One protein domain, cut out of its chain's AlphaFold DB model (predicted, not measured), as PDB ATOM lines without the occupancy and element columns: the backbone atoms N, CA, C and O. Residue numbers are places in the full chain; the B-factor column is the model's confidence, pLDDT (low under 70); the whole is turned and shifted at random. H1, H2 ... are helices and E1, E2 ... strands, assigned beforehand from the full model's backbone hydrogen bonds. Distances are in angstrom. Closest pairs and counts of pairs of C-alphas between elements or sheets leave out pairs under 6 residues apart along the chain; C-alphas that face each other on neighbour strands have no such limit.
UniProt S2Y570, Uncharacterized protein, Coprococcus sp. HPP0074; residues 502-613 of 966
ATOM      1  N   VAL A 502      13.056  44.350  24.881       88.06
ATOM      2  CA  VAL A 502      14.090  45.330  25.236       88.06
ATOM      3  C   VAL A 502      13.836  46.707  24.620       88.06
ATOM      4  O   VAL A 502      14.738  47.546  24.672       88.06
ATOM      5  N   ASP A 503      12.721  46.937  23.923       91.50
ATOM      6  CA  ASP A 503      12.574  48.138  23.098       91.50
ATOM      7  C   ASP A 503      12.326  49.379  23.960       91.50
ATOM      8  O   ASP A 503      12.975  50.407  23.726       91.50
ATOM      9  N   SER A 504      11.517  49.253  25.012       92.69
ATOM     10  CA  SER A 504      11.313  50.305  26.011       92.69
ATOM     11  C   SER A 504      12.582  50.575  26.822       92.69
ATOM     12  O   SER A 504      12.990  51.733  26.983       92.69
ATOM     13  N   SER A 505      13.278  49.523  27.269       92.69
ATOM     14  CA  SER A 505      14.581  49.637  27.939       92.69
ATOM     15  C   SER A 505      15.614  50.313  27.046       92.69
ATOM     16  O   SER A 505      16.362  51.174  27.506       92.69
ATOM     17  N   TYR A 506      15.662  49.955  25.762       93.25
ATOM     18  CA  TYR A 506      16.583  50.542  24.794       93.25
ATOM     19  C   TYR A 506      16.303  52.032  24.576       93.25
ATOM     20  O   TYR A 506      17.238  52.833  24.642       93.25
ATOM     21  N   GLU A 507      15.041  52.421  24.358       94.25
ATOM     22  CA  GLU A 507      14.671  53.829  24.179       94.25
ATOM     23  C   GLU A 507      15.047  54.662  25.413       94.25
ATOM     24  O   GLU A 507      15.641  55.738  25.290       94.25
ATOM     25  N   MET A 508      14.745  54.151  26.608       94.94
ATOM     26  CA  MET A 508      15.067  54.812  27.871       94.94
ATOM     27  C   MET A 508      16.582  54.933  28.081       94.94
ATOM     28  O   MET A 508      17.081  56.035  28.326       94.94
ATOM     29  N   LEU A 509      17.340  53.843  27.916       95.25
ATOM     30  CA  LEU A 509      18.796  53.858  28.075       95.25
ATOM     31  C   LEU A 509      19.474  54.792  27.063       95.25
ATOM     32  O   LEU A 509      20.457  55.448  27.409       95.25
ATOM     33  N   GLN A 510      18.950  54.903  25.839       94.00
ATOM     34  CA  GLN A 510      19.470  55.844  24.848       94.00
ATOM     35  C   GLN A 510      19.307  57.295  25.322       94.00
ATOM     36  O   GLN A 510      20.266  58.062  25.260       94.00
ATOM     37  N   LYS A 511      18.142  57.663  25.878       94.94
ATOM     38  CA  LYS A 511      17.911  59.001  26.458       94.94
ATOM     39  C   LYS A 511      18.864  59.286  27.623       94.94
ATOM     40  O   LYS A 511      19.429  60.376  27.706       94.94
ATOM     41  N   VAL A 512      19.079  58.302  28.500       95.38
ATOM     42  CA  VAL A 512      20.017  58.403  29.633       95.38
ATOM     43  C   VAL A 512      21.463  58.575  29.147       95.38
ATOM     44  O   VAL A 512      22.201  59.414  29.674       95.38
ATOM     45  N   LYS A 513      21.863  57.827  28.112       94.00
ATOM     46  CA  LYS A 513      23.184  57.931  27.478       94.00
ATOM     47  C   LYS A 513      23.402  59.296  26.832       94.00
ATOM     48  O   LYS A 513      24.434  59.917  27.078       94.00
ATOM     49  N   ASP A 514      22.424  59.792  26.079       94.19
ATOM     50  CA  ASP A 514      22.487  61.103  25.423       94.19
ATOM     51  C   ASP A 514      22.567  62.254  26.444       94.19
ATOM     52  O   ASP A 514      23.179  63.291  26.181       94.19
ATOM     53  N   ALA A 515      22.003  62.057  27.642       94.62
ATOM     54  CA  ALA A 515      22.128  62.976  28.772       94.62
ATOM     55  C   ALA A 515      23.469  62.867  29.528       94.62
ATOM     56  O   ALA A 515      23.728  63.679  30.419       94.62
ATOM     57  N   GLY A 516      24.323  61.891  29.197       93.75
ATOM     58  CA  GLY A 516      25.590  61.635  29.887       93.75
ATOM     59  C   GLY A 516      25.417  61.105  31.313       93.75
ATOM     60  O   GLY A 516      26.267  61.364  32.161       93.75
ATOM     61  N   LEU A 517      24.302  60.416  31.585       94.69
ATOM     62  CA  LEU A 517      23.926  59.888  32.905       94.69
ATOM     63  C   LEU A 517      23.960  58.352  32.964       94.69
ATOM     64  O   LEU A 517      23.435  57.759  33.904       94.69
ATOM     65  N   LEU A 518      24.522  57.699  31.944       93.50
ATOM     66  CA  LEU A 518      24.616  56.244  31.900       93.50
ATOM     67  C   LEU A 518      25.666  55.761  32.918       93.50
ATOM     68  O   LEU A 518      26.790  56.273  32.891       93.50
ATOM     69  N   PRO A 519      25.335  54.803  33.802       91.50
ATOM     70  CA  PRO A 519      26.299  54.249  34.745       91.50
ATOM     71  C   PRO A 519      27.388  53.445  34.021       91.50
ATOM     72  O   PRO A 519      27.209  53.011  32.884       91.50
ATOM     73  N   GLU A 520      28.513  53.207  34.702       89.38
ATOM     74  CA  GLU A 520      29.639  52.433  34.149       89.38
ATOM     75  C   GLU A 520      29.240  50.989  33.803       89.38
ATOM     76  O   GLU A 520      29.723  50.423  32.820       89.38
ATOM     77  N   THR A 521      28.358  50.390  34.609       91.62
ATOM     78  CA  THR A 521      27.818  49.046  34.388       91.62
ATOM     79  C   THR A 521      26.295  49.084  34.414       91.62
ATOM     80  O   THR A 521      25.688  49.679  35.303       91.62
ATOM     81  N   ILE A 522      25.676  48.431  33.432       94.19
ATOM     82  CA  ILE A 522      24.230  48.227  33.364       94.19
ATOM     83  C   ILE A 522      23.947  46.787  33.775       94.19
ATOM     84  O   ILE A 522      24.479  45.837  33.194       94.19
ATOM     85  N   HIS A 523      23.090  46.616  34.771       92.94
ATOM     86  CA  HIS A 523      22.715  45.305  35.272       92.94
ATOM     87  C   HIS A 523      21.408  44.871  34.614       92.94
ATOM     88  O   HIS A 523      20.470  45.655  34.491       92.94
ATOM     89  N   VAL A 524      21.334  43.625  34.162       90.44
ATOM     90  CA  VAL A 524      20.151  43.090  33.483       90.44
ATOM     91  C   VAL A 524      19.874  41.693  33.995       90.44
ATOM     92  O   VAL A 524      20.746  40.829  33.969       90.44
ATOM     93  N   GLN A 525      18.648  41.421  34.415       86.06
ATOM     94  CA  GLN A 525      18.228  40.051  34.640       86.06
ATOM     95  C   GLN A 525      17.963  39.372  33.298       86.06
ATOM     96  O   GLN A 525      17.066  39.764  32.555       86.06
ATOM     97  N   ASP A 526      18.715  38.314  32.999       74.44
ATOM     98  CA  ASP A 526      18.486  37.525  31.788       74.44
ATOM     99  C   ASP A 526      17.335  36.528  32.011       74.44
ATOM    100  O   ASP A 526      17.530  35.318  32.155       74.44
ATOM    101  N   SER A 527      16.110  37.050  32.112       58.88
ATOM    102  CA  SER A 527      14.870  36.281  32.249       58.88
ATOM    103  C   SER A 527      14.464  35.708  30.891       58.88
ATOM    104  O   SER A 527      13.457  36.080  30.293       58.88
ATOM    105  N   GLY A 528      15.281  34.805  30.349       52.47
ATOM    106  CA  GLY A 528      14.972  34.154  29.083       52.47
ATOM    107  C   GLY A 528      13.673  33.359  29.198       52.47
ATOM    108  O   GLY A 528      13.635  32.331  29.882       52.47
ATOM    109  N   ALA A 529      12.607  33.767  28.501       48.38
ATOM    110  CA  ALA A 529      11.481  32.867  28.290       48.38
ATOM    111  C   ALA A 529      12.014  31.619  27.562       48.38
ATOM    112  O   ALA A 529      12.465  31.664  26.411       48.38
ATOM    113  N   LYS A 530      12.017  30.490  28.288       42.38
ATOM    114  CA  LYS A 530      12.679  29.220  27.924       42.38
ATOM    115  C   LYS A 530      12.262  28.652  26.560       42.38
ATOM    116  O   LYS A 530      12.883  27.706  26.090       42.38
ATOM    117  N   THR A 531      11.225  29.195  25.927       40.16
ATOM    118  CA  THR A 531      10.638  28.694  24.680       40.16
ATOM    119  C   THR A 531      11.081  29.438  23.415       40.16
ATOM    120  O   THR A 531      10.844  28.923  22.325       40.16
ATOM    121  N   LEU A 532      11.702  30.623  23.513       47.19
ATOM    122  CA  LEU A 532      12.114  31.436  22.343       47.19
ATOM    123  C   LEU A 532      13.605  31.793  22.332       47.19
ATOM    124  O   LEU A 532      14.125  32.219  21.301       47.19
ATOM    125  N   GLY A 533      14.303  31.544  23.445       51.00
ATOM    126  CA  GLY A 533      15.743  31.760  23.553       51.00
ATOM    127  C   GLY A 533      16.136  33.229  23.693       51.00
ATOM    128  O   GLY A 533      17.260  33.560  23.322       51.00
ATOM    129  N   TYR A 534      15.238  34.084  24.196       62.31
ATOM    130  CA  TYR A 534      15.542  35.480  24.509       62.31
ATOM    131  C   TYR A 534      16.716  35.565  25.479       62.31
ATOM    132  O   TYR A 534      16.754  34.850  26.480       62.31
ATOM    133  N   SER A 535      17.660  36.446  25.165       75.25
ATOM    134  CA  SER A 535      18.637  36.925  26.133       75.25
ATOM    135  C   SER A 535      18.629  38.443  26.051       75.25
ATOM    136  O   SER A 535      19.309  39.025  25.199       75.25
ATOM    137  N   THR A 536      17.791  39.062  26.883       80.69
ATOM    138  CA  THR A 536      17.630  40.516  27.037       80.69
ATOM    139  C   THR A 536      19.000  41.181  27.139       80.69
ATOM    140  O   THR A 536      19.306  42.116  26.397       80.69
ATOM    141  N   GLY A 537      19.889  40.613  27.960       86.81
ATOM    142  CA  GLY A 537      21.241  41.137  28.127       86.81
ATOM    143  C   GLY A 537      22.106  41.015  26.866       86.81
ATOM    144  O   GLY A 537      22.863  41.931  26.564       86.81
ATOM    145  N   SER A 538      21.979  39.942  26.074       87.56
ATOM    146  CA  SER A 538      22.758  39.787  24.830       87.56
ATOM    147  C   SER A 538      22.344  40.792  23.752       87.56
ATOM    148  O   SER A 538      23.195  41.285  23.008       87.56
ATOM    149  N   ILE A 539      21.043  41.087  23.651       89.94
ATOM    150  CA  ILE A 539      20.510  42.073  22.701       89.94
ATOM    151  C   ILE A 539      20.962  43.474  23.121       89.94
ATOM    152  O   ILE A 539      21.553  44.191  22.310       89.94
ATOM    153  N   LEU A 540      20.768  43.830  24.395       91.50
ATOM    154  CA  LEU A 540      21.212  45.111  24.941       91.50
ATOM    155  C   LEU A 540      22.729  45.285  24.819       91.50
ATOM    156  O   LEU A 540      23.176  46.352  24.414       91.50
ATOM    157  N   GLN A 541      23.531  44.244  25.071       92.38
ATOM    158  CA  GLN A 541      24.992  44.338  24.983       92.38
ATOM    159  C   GLN A 541      25.457  44.613  23.551       92.38
ATOM    160  O   GLN A 541      26.462  45.289  23.350       92.38
ATOM    161  N   PHE A 542      24.730  44.119  22.544       93.38
ATOM    162  CA  PHE A 542      24.999  44.466  21.153       93.38
ATOM    163  C   PHE A 542      24.580  45.909  20.826       93.38
ATOM    164  O   PHE A 542      25.296  46.600  20.101       93.38
ATOM    165  N   LEU A 543      23.429  46.362  21.331       93.50
ATOM    166  CA  LEU A 543      22.930  47.727  21.119       93.50
ATOM    167  C   LEU A 543      23.848  48.771  21.776       93.50
ATOM    168  O   LEU A 543      24.189  49.770  21.148       93.50
ATOM    169  N   PHE A 544      24.322  48.485  22.988       93.62
ATOM    170  CA  PHE A 544      25.273  49.278  23.768       93.62
ATOM    171  C   PHE A 544      26.671  48.640  23.732       93.62
ATOM    172  O   PHE A 544      27.282  48.356  24.753       93.62
ATOM    173  N   LYS A 545      27.181  48.391  22.519       92.75
ATOM    174  CA  LYS A 545      28.429  47.640  22.251       92.75
ATOM    175  C   LYS A 545      29.685  48.128  22.985       92.75
ATOM    176  O   LYS A 545      30.612  47.341  23.156       92.75
ATOM    177  N   GLU A 546      29.733  49.398  23.368       93.31
ATOM    178  CA  GLU A 546      30.862  50.020  24.073       93.31
ATOM    179  C   GLU A 546      30.706  49.994  25.596       93.31
ATOM    180  O   GLU A 546      31.702  50.097  26.308       93.31
ATOM    181  N   ASP A 547      29.474  49.841  26.079       93.69
ATOM    182  CA  ASP A 547      29.119  49.914  27.490       93.69
ATOM    183  C   ASP A 547      29.076  48.501  28.091       93.69
ATOM    184  O   ASP A 547      28.813  47.511  27.398       93.69
ATOM    185  N   LYS A 548      29.350  48.379  29.391       93.00
ATOM    186  CA  LYS A 548      29.385  47.078  30.060       93.00
ATOM    187  C   LYS A 548      27.993  46.670  30.522       93.00
ATOM    188  O   LYS A 548      27.378  47.370  31.326       93.00
ATOM    189  N   ILE A 549      27.537  45.496  30.087       92.81
ATOM    190  CA  ILE A 549      26.301  44.879  30.574       92.81
ATOM    191  C   ILE A 549      26.618  43.582  31.312       92.81
ATOM    192  O   ILE A 549      27.458  42.784  30.884       92.81
ATOM    193  N   THR A 550      25.955  43.369  32.446       90.19
ATOM    194  CA  THR A 550      26.146  42.183  33.283       90.19
ATOM    195  C   THR A 550      24.827  41.574  33.727       90.19
ATOM    196  O   THR A 550      23.846  42.271  33.967       90.19
ATOM    197  N   THR A 551      24.838  40.252  33.882       87.12
ATOM    198  CA  THR A 551      23.719  39.490  34.459       87.12
ATOM    199  C   THR A 551      23.721  39.445  35.988       87.12
ATOM    200  O   THR A 551      22.825  38.871  36.604       87.12
ATOM    201  N   GLN A 552      24.744  40.028  36.616       85.62
ATOM    202  CA  GLN A 552      24.847  40.126  38.069       85.62
ATOM    203  C   GLN A 552      23.892  41.200  38.593       85.62
ATOM    204  O   GLN A 552      23.781  42.269  38.000       85.62
ATOM    205  N   VAL A 553      23.231  40.929  39.717       83.69
ATOM    206  CA  VAL A 553      22.435  41.936  40.440       83.69
ATOM    207  C   VAL A 553      23.377  43.057  40.922       83.69
ATOM    208  O   VAL A 553      24.504  42.728  41.302       83.69
ATOM    209  N   PRO A 554      22.967  44.343  40.885       86.44
ATOM    210  CA  PRO A 554      23.800  45.454  41.351       86.44
ATOM    211  C   PRO A 554      24.300  45.276  42.781       86.44
ATOM    212  O   PRO A 554      23.573  44.758  43.636       86.44
ATOM    213  N   ASP A 555      25.514  45.754  43.055       78.81
ATOM    214  CA  ASP A 555      26.030  45.799  44.419       78.81
ATOM    215  C   ASP A 555      25.332  46.924  45.200       78.81
ATOM    216  O   ASP A 555      25.158  48.055  44.742       78.81
ATOM    217  N   VAL A 556      24.955  46.618  46.438       75.44
ATOM    218  CA  VAL A 556      24.389  47.562  47.404       75.44
ATOM    219  C   VAL A 556      25.292  48.786  47.651       75.44
ATOM    220  O   VAL A 556      24.811  49.837  48.071       75.44
ATOM    221  N   THR A 557      26.594  48.685  47.392       75.94
ATOM    222  CA  THR A 557      27.572  49.767  47.586       75.94
ATOM    223  C   THR A 557      27.657  50.773  46.435       75.94
ATOM    224  O   THR A 557      28.250  51.834  46.622       75.94
ATOM    225  N   GLU A 558      27.050  50.501  45.276       80.06
ATOM    226  CA  GLU A 558      27.086  51.402  44.114       80.06
ATOM    227  C   GLU A 558      26.372  52.732  44.405       80.06
ATOM    228  O   GLU A 558      25.260  52.732  44.933       80.06
ATOM    229  N   GLU A 559      26.977  53.878  44.075       84.06
ATOM    230  CA  GLU A 559      26.366  55.203  44.313       84.06
ATOM    231  C   GLU A 559      25.276  55.552  43.286       84.06
ATOM    232  O   GLU A 559      24.265  56.168  43.635       84.06
ATOM    233  N   GLU A 560      25.459  55.121  42.040       88.38
ATOM    234  CA  GLU A 560      24.521  55.263  40.926       88.38
ATOM    235  C   GLU A 560      24.452  53.926  40.185       88.38
ATOM    236  O   GLU A 560      25.470  53.250  40.051       88.38
ATOM    237  N   GLY A 561      23.274  53.545  39.693       91.50
ATOM    238  CA  GLY A 561      23.124  52.261  39.014       91.50
ATOM    239  C   GLY A 561      21.772  52.077  38.344       91.50
ATOM    240  O   GLY A 561      20.784  52.727  38.701       91.50
ATOM    241  N   ILE A 562      21.748  51.188  37.350       94.94
ATOM    242  CA  ILE A 562      20.551  50.775  36.616       94.94
ATOM    243  C   ILE A 562      20.475  49.254  36.628       94.94
ATOM    244  O   ILE A 562      21.441  48.577  36.273       94.94
ATOM    245  N   PHE A 563      19.297  48.741  36.967       93.62
ATOM    246  CA  PHE A 563      18.955  47.336  36.837       93.62
ATOM    247  C   PHE A 563      17.662  47.158  36.048       93.62
ATOM    248  O   PHE A 563      16.637  47.742  36.391       93.62
ATOM    249  N   LEU A 564      17.725  46.363  34.983       92.56
ATOM    250  CA  LEU A 564      16.595  46.037  34.119       92.56
ATOM    251  C   LEU A 564      16.161  44.593  34.343       92.56
ATOM    252  O   LEU A 564      16.995  43.696  34.476       92.56
ATOM    253  N   THR A 565      14.860  44.356  34.358       86.75
ATOM    254  CA  THR A 565      14.287  43.033  34.607       86.75
ATOM    255  C   THR A 565      12.937  42.897  33.914       86.75
ATOM    256  O   THR A 565      12.245  43.892  33.730       86.75
ATOM    257  N   GLY A 566      12.577  41.669  33.527       80.31
ATOM    258  CA  GLY A 566      11.214  41.317  33.116       80.31
ATOM    259  C   GLY A 566      10.413  40.578  34.194       80.31
ATOM    260  O   GLY A 566       9.344  40.035  33.920       80.31
ATOM    261  N   ASP A 567      10.938  40.503  35.419       77.75
ATOM    262  CA  ASP A 567      10.260  39.899  36.557       77.75
ATOM    263  C   ASP A 567       9.500  40.965  37.357       77.75
ATOM    264  O   ASP A 567      10.041  41.990  37.766       77.75
ATOM    265  N   ILE A 568       8.251  40.650  37.691       75.25
ATOM    266  CA  ILE A 568       7.328  41.506  38.458       75.25
ATOM    267  C   ILE A 568       7.602  41.517  39.978       75.25
ATOM    268  O   ILE A 568       6.730  41.837  40.790       75.25
ATOM    269  N   TYR A 569       8.803  41.103  40.389       70.31
ATOM    270  CA  TYR A 569       9.203  40.987  41.790       70.31
ATOM    271  C   TYR A 569       9.904  42.259  42.277       70.31
ATOM    272  O   TYR A 569      10.771  42.802  41.597       70.31
ATOM    273  N   ASN A 570       9.578  42.689  43.500       71.69
ATOM    274  CA  ASN A 570      10.305  43.749  44.197       71.69
ATOM    275  C   ASN A 570      11.642  43.226  44.713       71.69
ATOM    276  O   ASN A 570      11.646  42.303  45.519       71.69
ATOM    277  N   TYR A 571      12.757  43.861  44.350       76.69
ATOM    278  CA  TYR A 571      14.092  43.535  44.868       76.69
ATOM    279  C   TYR A 571      14.383  44.333  46.151       76.69
ATOM    280  O   TYR A 571      14.860  45.467  46.061       76.69
ATOM    281  N   PRO A 572      14.134  43.797  47.365       72.19
ATOM    282  CA  PRO A 572      14.133  44.609  48.585       72.19
ATOM    283  C   PRO A 572      15.531  45.094  48.936       72.19
ATOM    284  O   PRO A 572      15.691  46.190  49.450       72.19
ATOM    285  N   GLU A 573      16.548  44.293  48.623       75.56
ATOM    286  CA  GLU A 573      17.954  44.652  48.798       75.56
ATOM    287  C   GLU A 573      18.319  45.915  48.003       75.56
ATOM    288  O   GLU A 573      19.008  46.785  48.531       75.56
ATOM    289  N   LEU A 574      17.789  46.062  46.782       83.56
ATOM    290  CA  LEU A 574      17.983  47.254  45.954       83.56
ATOM    291  C   LEU A 574      17.164  48.437  46.487       83.56
ATOM    292  O   LEU A 574      17.707  49.521  46.701       83.56
ATOM    293  N   LEU A 575      15.872  48.230  46.754       80.81
ATOM    294  CA  LEU A 575      14.961  49.284  47.226       80.81
ATOM    295  C   LEU A 575      15.397  49.871  48.579       80.81
ATOM    296  O   LEU A 575      15.411  51.089  48.766       80.81
ATOM    297  N   ASN A 576      15.852  49.018  49.502       75.31
ATOM    298  CA  ASN A 576      16.411  49.433  50.792       75.31
ATOM    299  C   ASN A 576      17.715  50.225  50.644       75.31
ATOM    300  O   ASN A 576      18.134  50.900  51.582       75.31
ATOM    301  N   ASN A 577      18.346  50.166  49.471       78.94
ATOM    302  CA  ASN A 577      19.590  50.850  49.166       78.94
ATOM    303  C   ASN A 577      19.417  52.014  48.177       78.94
ATOM    304  O   ASN A 577      20.296  52.317  47.372       78.94
ATOM    305  N   GLY A 578      18.270  52.691  48.234       82.00
ATOM    306  CA  GLY A 578      18.053  53.951  47.521       82.00
ATOM    307  C   GLY A 578      17.751  53.812  46.030       82.00
ATOM    308  O   GLY A 578      17.606  54.838  45.359       82.00
ATOM    309  N   TYR A 579      17.611  52.587  45.513       90.38
ATOM    310  CA  TYR A 579      16.983  52.376  44.215       90.38
ATOM    311  C   TYR A 579      15.491  52.716  44.296       90.38
ATOM    312  O   TYR A 579      14.817  52.417  45.282       90.38
ATOM    313  N   LYS A 580      14.978  53.318  43.228       90.44
ATOM    314  CA  LYS A 580      13.547  53.422  42.937       90.44
ATOM    315  C   LYS A 580      13.234  52.601  41.695       90.44
ATOM    316  O   LYS A 580      14.133  52.403  40.879       90.44
ATOM    317  N   CYS A 581      11.999  52.155  41.527       90.31
ATOM    318  CA  CYS A 581      11.598  51.328  40.398       90.31
ATOM    319  C   CYS A 581      10.375  51.862  39.658       90.31
ATOM    320  O   CYS A 581       9.632  52.681  40.187       90.31
ATOM    321  N   ALA A 582      10.202  51.406  38.422       91.56
ATOM    322  CA  ALA A 582       9.046  51.710  37.589       91.56
ATOM    323  C   ALA A 582       8.809  50.599  36.561       91.56
ATOM    324  O   ALA A 582       9.741  49.892  36.161       91.56
ATOM    325  N   GLN A 583       7.566  50.495  36.103       91.44
ATOM    326  CA  GLN A 583       7.206  49.762  34.897       91.44
ATOM    327  C   GLN A 583       7.506  50.629  33.667       91.44
ATOM    328  O   GLN A 583       7.128  51.801  33.629       91.44
ATOM    329  N   LEU A 584       8.206  50.070  32.681       91.00
ATOM    330  CA  LEU A 584       8.438  50.718  31.388       91.00
ATOM    331  C   LEU A 584       7.344  50.326  30.387       91.00
ATOM    332  O   LEU A 584       6.817  51.192  29.690       91.00
ATOM    333  N   ASP A 585       6.976  49.043  30.363       88.94
ATOM    334  CA  ASP A 585       5.852  48.489  29.602       88.94
ATOM    335  C   ASP A 585       5.323  47.187  30.244       88.94
ATOM    336  O   ASP A 585       5.656  46.868  31.384       88.94
ATOM    337  N   ASP A 586       4.477  46.430  29.536       81.19
ATOM    338  CA  ASP A 586       3.871  45.186  30.031       81.19
ATOM    339  C   ASP A 586       4.901  44.118  30.468       81.19
ATOM    340  O   ASP A 586       4.563  43.277  31.300       81.19
ATOM    341  N   GLU A 587       6.128  44.118  29.941       79.88
ATOM    342  CA  GLU A 587       7.141  43.072  30.159       79.88
ATOM    343  C   GLU A 587       8.486  43.600  30.693       79.88
ATOM    344  O   GLU A 587       9.327  42.795  31.097       79.88
ATOM    345  N   GLU A 588       8.705  44.915  30.721       88.25
ATOM    346  CA  GLU A 588       9.978  45.550  31.061       88.25
ATOM    347  C   GLU A 588       9.873  46.465  32.294       88.25
ATOM    348  O   GLU A 588       9.038  47.371  32.374       88.25
ATOM    349  N   PHE A 589      10.789  46.284  33.249       89.75
ATOM    350  CA  PHE A 589      10.868  47.056  34.490       89.75
ATOM    351  C   PHE A 589      12.282  47.593  34.724       89.75
ATOM    352  O   PHE A 589      13.284  46.955  34.385       89.75
ATOM    353  N   ILE A 590      12.362  48.757  35.368       93.00
ATOM    354  CA  ILE A 590      13.618  49.431  35.708       93.00
ATOM    355  C   ILE A 590      13.739  49.648  37.213       93.00
ATOM    356  O   ILE A 590      12.773  49.998  37.885       93.00
ATOM    357  N   TYR A 591      14.962  49.520  37.720       93.62
ATOM    358  CA  TYR A 591      15.412  50.007  39.015       93.62
ATOM    359  C   TYR A 591      16.555  50.999  38.787       93.62
ATOM    360  O   TYR A 591      17.535  50.671  38.122       93.62
ATOM    361  N   ALA A 592      16.452  52.201  39.348       94.88
ATOM    362  CA  ALA A 592      17.431  53.270  39.181       94.88
ATOM    363  C   ALA A 592      17.864  53.870  40.526       94.88
ATOM    364  O   ALA A 592      17.031  54.217  41.370       94.88
ATOM    365  N   LYS A 593      19.173  54.063  40.702       93.88
ATOM    366  CA  LYS A 593      19.793  54.724  41.857       93.88
ATOM    367  C   LYS A 593      20.616  55.929  41.408       93.88
ATOM    368  O   LYS A 593      21.246  55.892  40.357       93.88
ATOM    369  N   GLY A 594      20.610  56.984  42.221       93.12
ATOM    370  CA  GLY A 594      21.328  58.234  41.962       93.12
ATOM    371  C   GLY A 594      20.375  59.401  41.712       93.12
ATOM    372  O   GLY A 594      19.486  59.330  40.868       93.12
ATOM    373  N   GLU A 595      20.549  60.504  42.442       92.81
ATOM    374  CA  GLU A 595      19.587  61.618  42.450       92.81
ATOM    375  C   GLU A 595      19.420  62.271  41.067       92.81
ATOM    376  O   GLU A 595      18.309  62.625  40.671       92.81
ATOM    377  N   LYS A 596      20.517  62.424  40.314       94.00
ATOM    378  CA  LYS A 596      20.483  63.013  38.969       94.00
ATOM    379  C   LYS A 596      19.754  62.112  37.979       94.00
ATOM    380  O   LYS A 596      18.920  62.607  37.225       94.00
ATOM    381  N   LEU A 597      20.057  60.814  38.010       94.75
ATOM    382  CA  LEU A 597      19.430  59.817  37.150       94.75
ATOM    383  C   LEU A 597      17.931  59.704  37.446       94.75
ATOM    384  O   LEU A 597      17.123  59.796  36.530       94.75
ATOM    385  N   GLN A 598      17.547  59.600  38.720       95.12
ATOM    386  CA  GLN A 598      16.140  59.507  39.119       95.12
ATOM    387  C   GLN A 598      15.339  60.739  38.676       95.12
ATOM    388  O   GLN A 598      14.296  60.600  38.047       95.12
ATOM    389  N   LYS A 599      15.862  61.952  38.910       95.00
ATOM    390  CA  LYS A 599      15.217  63.197  38.453       95.00
ATOM    391  C   LYS A 599      15.103  63.286  36.933       95.00
ATOM    392  O   LYS A 599      14.159  63.886  36.423       95.00
ATOM    393  N   PHE A 600      16.084  62.750  36.209       95.81
ATOM    394  CA  PHE A 600      16.040  62.700  34.753       95.81
ATOM    395  C   PHE A 600      14.930  61.762  34.267       95.81
ATOM    396  O   PHE A 600      14.121  62.174  33.445       95.81
ATOM    397  N   LEU A 601      14.840  60.552  34.823       95.06
ATOM    398  CA  LEU A 601      13.797  59.582  34.476       95.06
ATOM    399  C   LEU A 601      12.389  60.120  34.787       95.06
ATOM    400  O   LEU A 601      11.518  60.071  33.923       95.06
ATOM    401  N   GLU A 602      12.199  60.740  35.958       94.50
ATOM    402  CA  GLU A 602      10.938  61.402  36.332       94.50
ATOM    403  C   GLU A 602      10.562  62.518  35.332       94.50
ATOM    404  O   GLU A 602       9.397  62.671  34.964       94.50
ATOM    405  N   LYS A 603      11.544  63.277  34.823       94.19
ATOM    406  CA  LYS A 603      11.323  64.317  33.802       94.19
ATOM    407  C   LYS A 603      10.936  63.738  32.434       94.19
ATOM    408  O   LYS A 603      10.163  64.370  31.718       94.19
ATOM    409  N   GLU A 604      11.462  62.569  32.080       92.56
ATOM    410  CA  GLU A 604      11.120  61.851  30.844       92.56
ATOM    411  C   GLU A 604       9.780  61.096  30.941       92.56
ATOM    412  O   GLU A 604       9.372  60.446  29.980       92.56
ATOM    413  N   GLY A 605       9.063  61.224  32.066       90.12
ATOM    414  CA  GLY A 605       7.725  60.665  32.267       90.12
ATOM    415  C   GLY A 605       7.701  59.275  32.902       90.12
ATOM    416  O   GLY A 605       6.651  58.641  32.889       90.12
ATOM    417  N   ILE A 606       8.824  58.801  33.451       92.38
ATOM    418  CA  ILE A 606       8.908  57.521  34.165       92.38
ATOM    419  C   ILE A 606       8.654  57.781  35.653       92.38
ATOM    420  O   ILE A 606       9.491  58.366  36.342       92.38
ATOM    421  N   GLU A 607       7.491  57.362  36.148       88.62
ATOM    422  CA  GLU A 607       7.102  57.543  37.548       88.62
ATOM    423  C   GLU A 607       7.838  56.536  38.438       88.62
ATOM    424  O   GLU A 607       7.506  55.356  38.490       88.62
ATOM    425  N   LEU A 608       8.904  57.009  39.088       89.06
ATOM    426  CA  LEU A 608       9.750  56.190  39.945       89.06
ATOM    427  C   LEU A 608       9.194  56.099  41.367       89.06
ATOM    428  O   LEU A 608       9.190  57.081  42.118       89.06
ATOM    429  N   ASP A 609       8.880  54.880  41.777       84.38
ATOM    430  CA  ASP A 609       8.342  54.555  43.086       84.38
ATOM    431  C   ASP A 609       9.354  53.829  43.977       84.38
ATOM    432  O   ASP A 609      10.386  53.313  43.548       84.38
ATOM    433  N   LYS A 610       9.062  53.793  45.280       76.81
ATOM    434  CA  LYS A 610       9.834  52.987  46.245       76.81
ATOM    435  C   LYS A 610       9.485  51.500  46.197       76.81
ATOM    436  O   LYS A 610      10.138  50.709  46.872       76.81
ATOM    437  N   TYR A 611       8.449  51.152  45.450       76.25
ATOM    438  CA  TYR A 611       7.900  49.815  45.314       76.25
ATOM    439  C   TYR A 611       7.341  49.676  43.903       76.25
ATOM    440  O   TYR A 611       6.836  50.642  43.337       76.25
ATOM    441  N   LEU A 612       7.449  48.481  43.333       78.62
ATOM    442  CA  LEU A 612       7.045  48.240  41.959       78.62
ATOM    443  C   LEU A 612       5.519  48.199  41.856       78.62
ATOM    444  O   LEU A 612       4.894  47.216  42.255       78.62
ATOM    445  N   ASN A 613       4.948  49.262  41.299       83.38
ATOM    446  CA  ASN A 613       3.587  49.276  40.779       83.38
ATOM    447  C   ASN A 613       3.594  48.727  39.352       83.38
ATOM    448  O   ASN A 613       4.479  49.071  38.567       83.38
TER     449      ASN A 613
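AT A GLANCE: This is residues 502 to 613 of the 966 residues of an uncharacterized protein of Coprococcus sp. HPP0074 (UniProt S2Y570). A twisted sheet of five short strands makes a slab, with H2, H1 and H4 packed along the strands on one face; the short H3 only grazes the sheet. The printed part has 112 residues, ordered H1 E1 H2 E2 E3 H3 E4 E5 H4. The sheet, E2 E1 E3 E5 E4, is mixed, and the class is mixed, helices and strands, with 54 residues, under half, in named elements. The whole is compact, with a radius of gyration of the C-alphas of 12.8 A and spans of 37 by 28 by 27 A.

IN THESE COORDINATES: The strands are E2, residues 548 to 550, E1, 521 to 524, E3, 561 to 565, E5, 589 to 593, 13.9 A long, and E4, 580 to 583. H1, residues 503 to 514, 16.5 A long, begins at C-alpha 503 (12.574, 48.138, 23.098). H2 is residues 536 to 543, H3 572 to 575. H4, residues 595 to 603, ends at C-alpha 603 (11.323, 64.317, 33.802).

HOW THE PARTS SIT: E1 is parallel to E2, N 522 to O 548 2.9 A, and to E3, N 564 to O 523 2.9 A. E5 is antiparallel to E3, N 563 to O 591 2.9 A, and in a hairpin to E4, N 592 to O 580 2.8 A. E1, H2, E2 are a strand-helix-strand unit, parallel neighbour strands with a helix between; E3, H3, E4 are a split one, with E5 between its strands; both crossovers are right-handed. H1, H2 and H4 make two layers with the sheet, at heights of 9.8, 8.7 and 9.7 A. H1, with residue 512 alone, only just touches H4, with 3 pairs of C-alphas within 8 A, the closest Val 512 and Leu 597, 7.7 A. H1, H2 and H4 have every O i to N i+4 pair within hydrogen-bond range; H3 is too short for one.

THE WHOLE: The C-alphas farthest apart, Thr 531 and Glu 595, are 38.5 A apart. The printed part has no cut, and the link E1 to H2 is long. Residues 527 to 534 have pLDDT under 70.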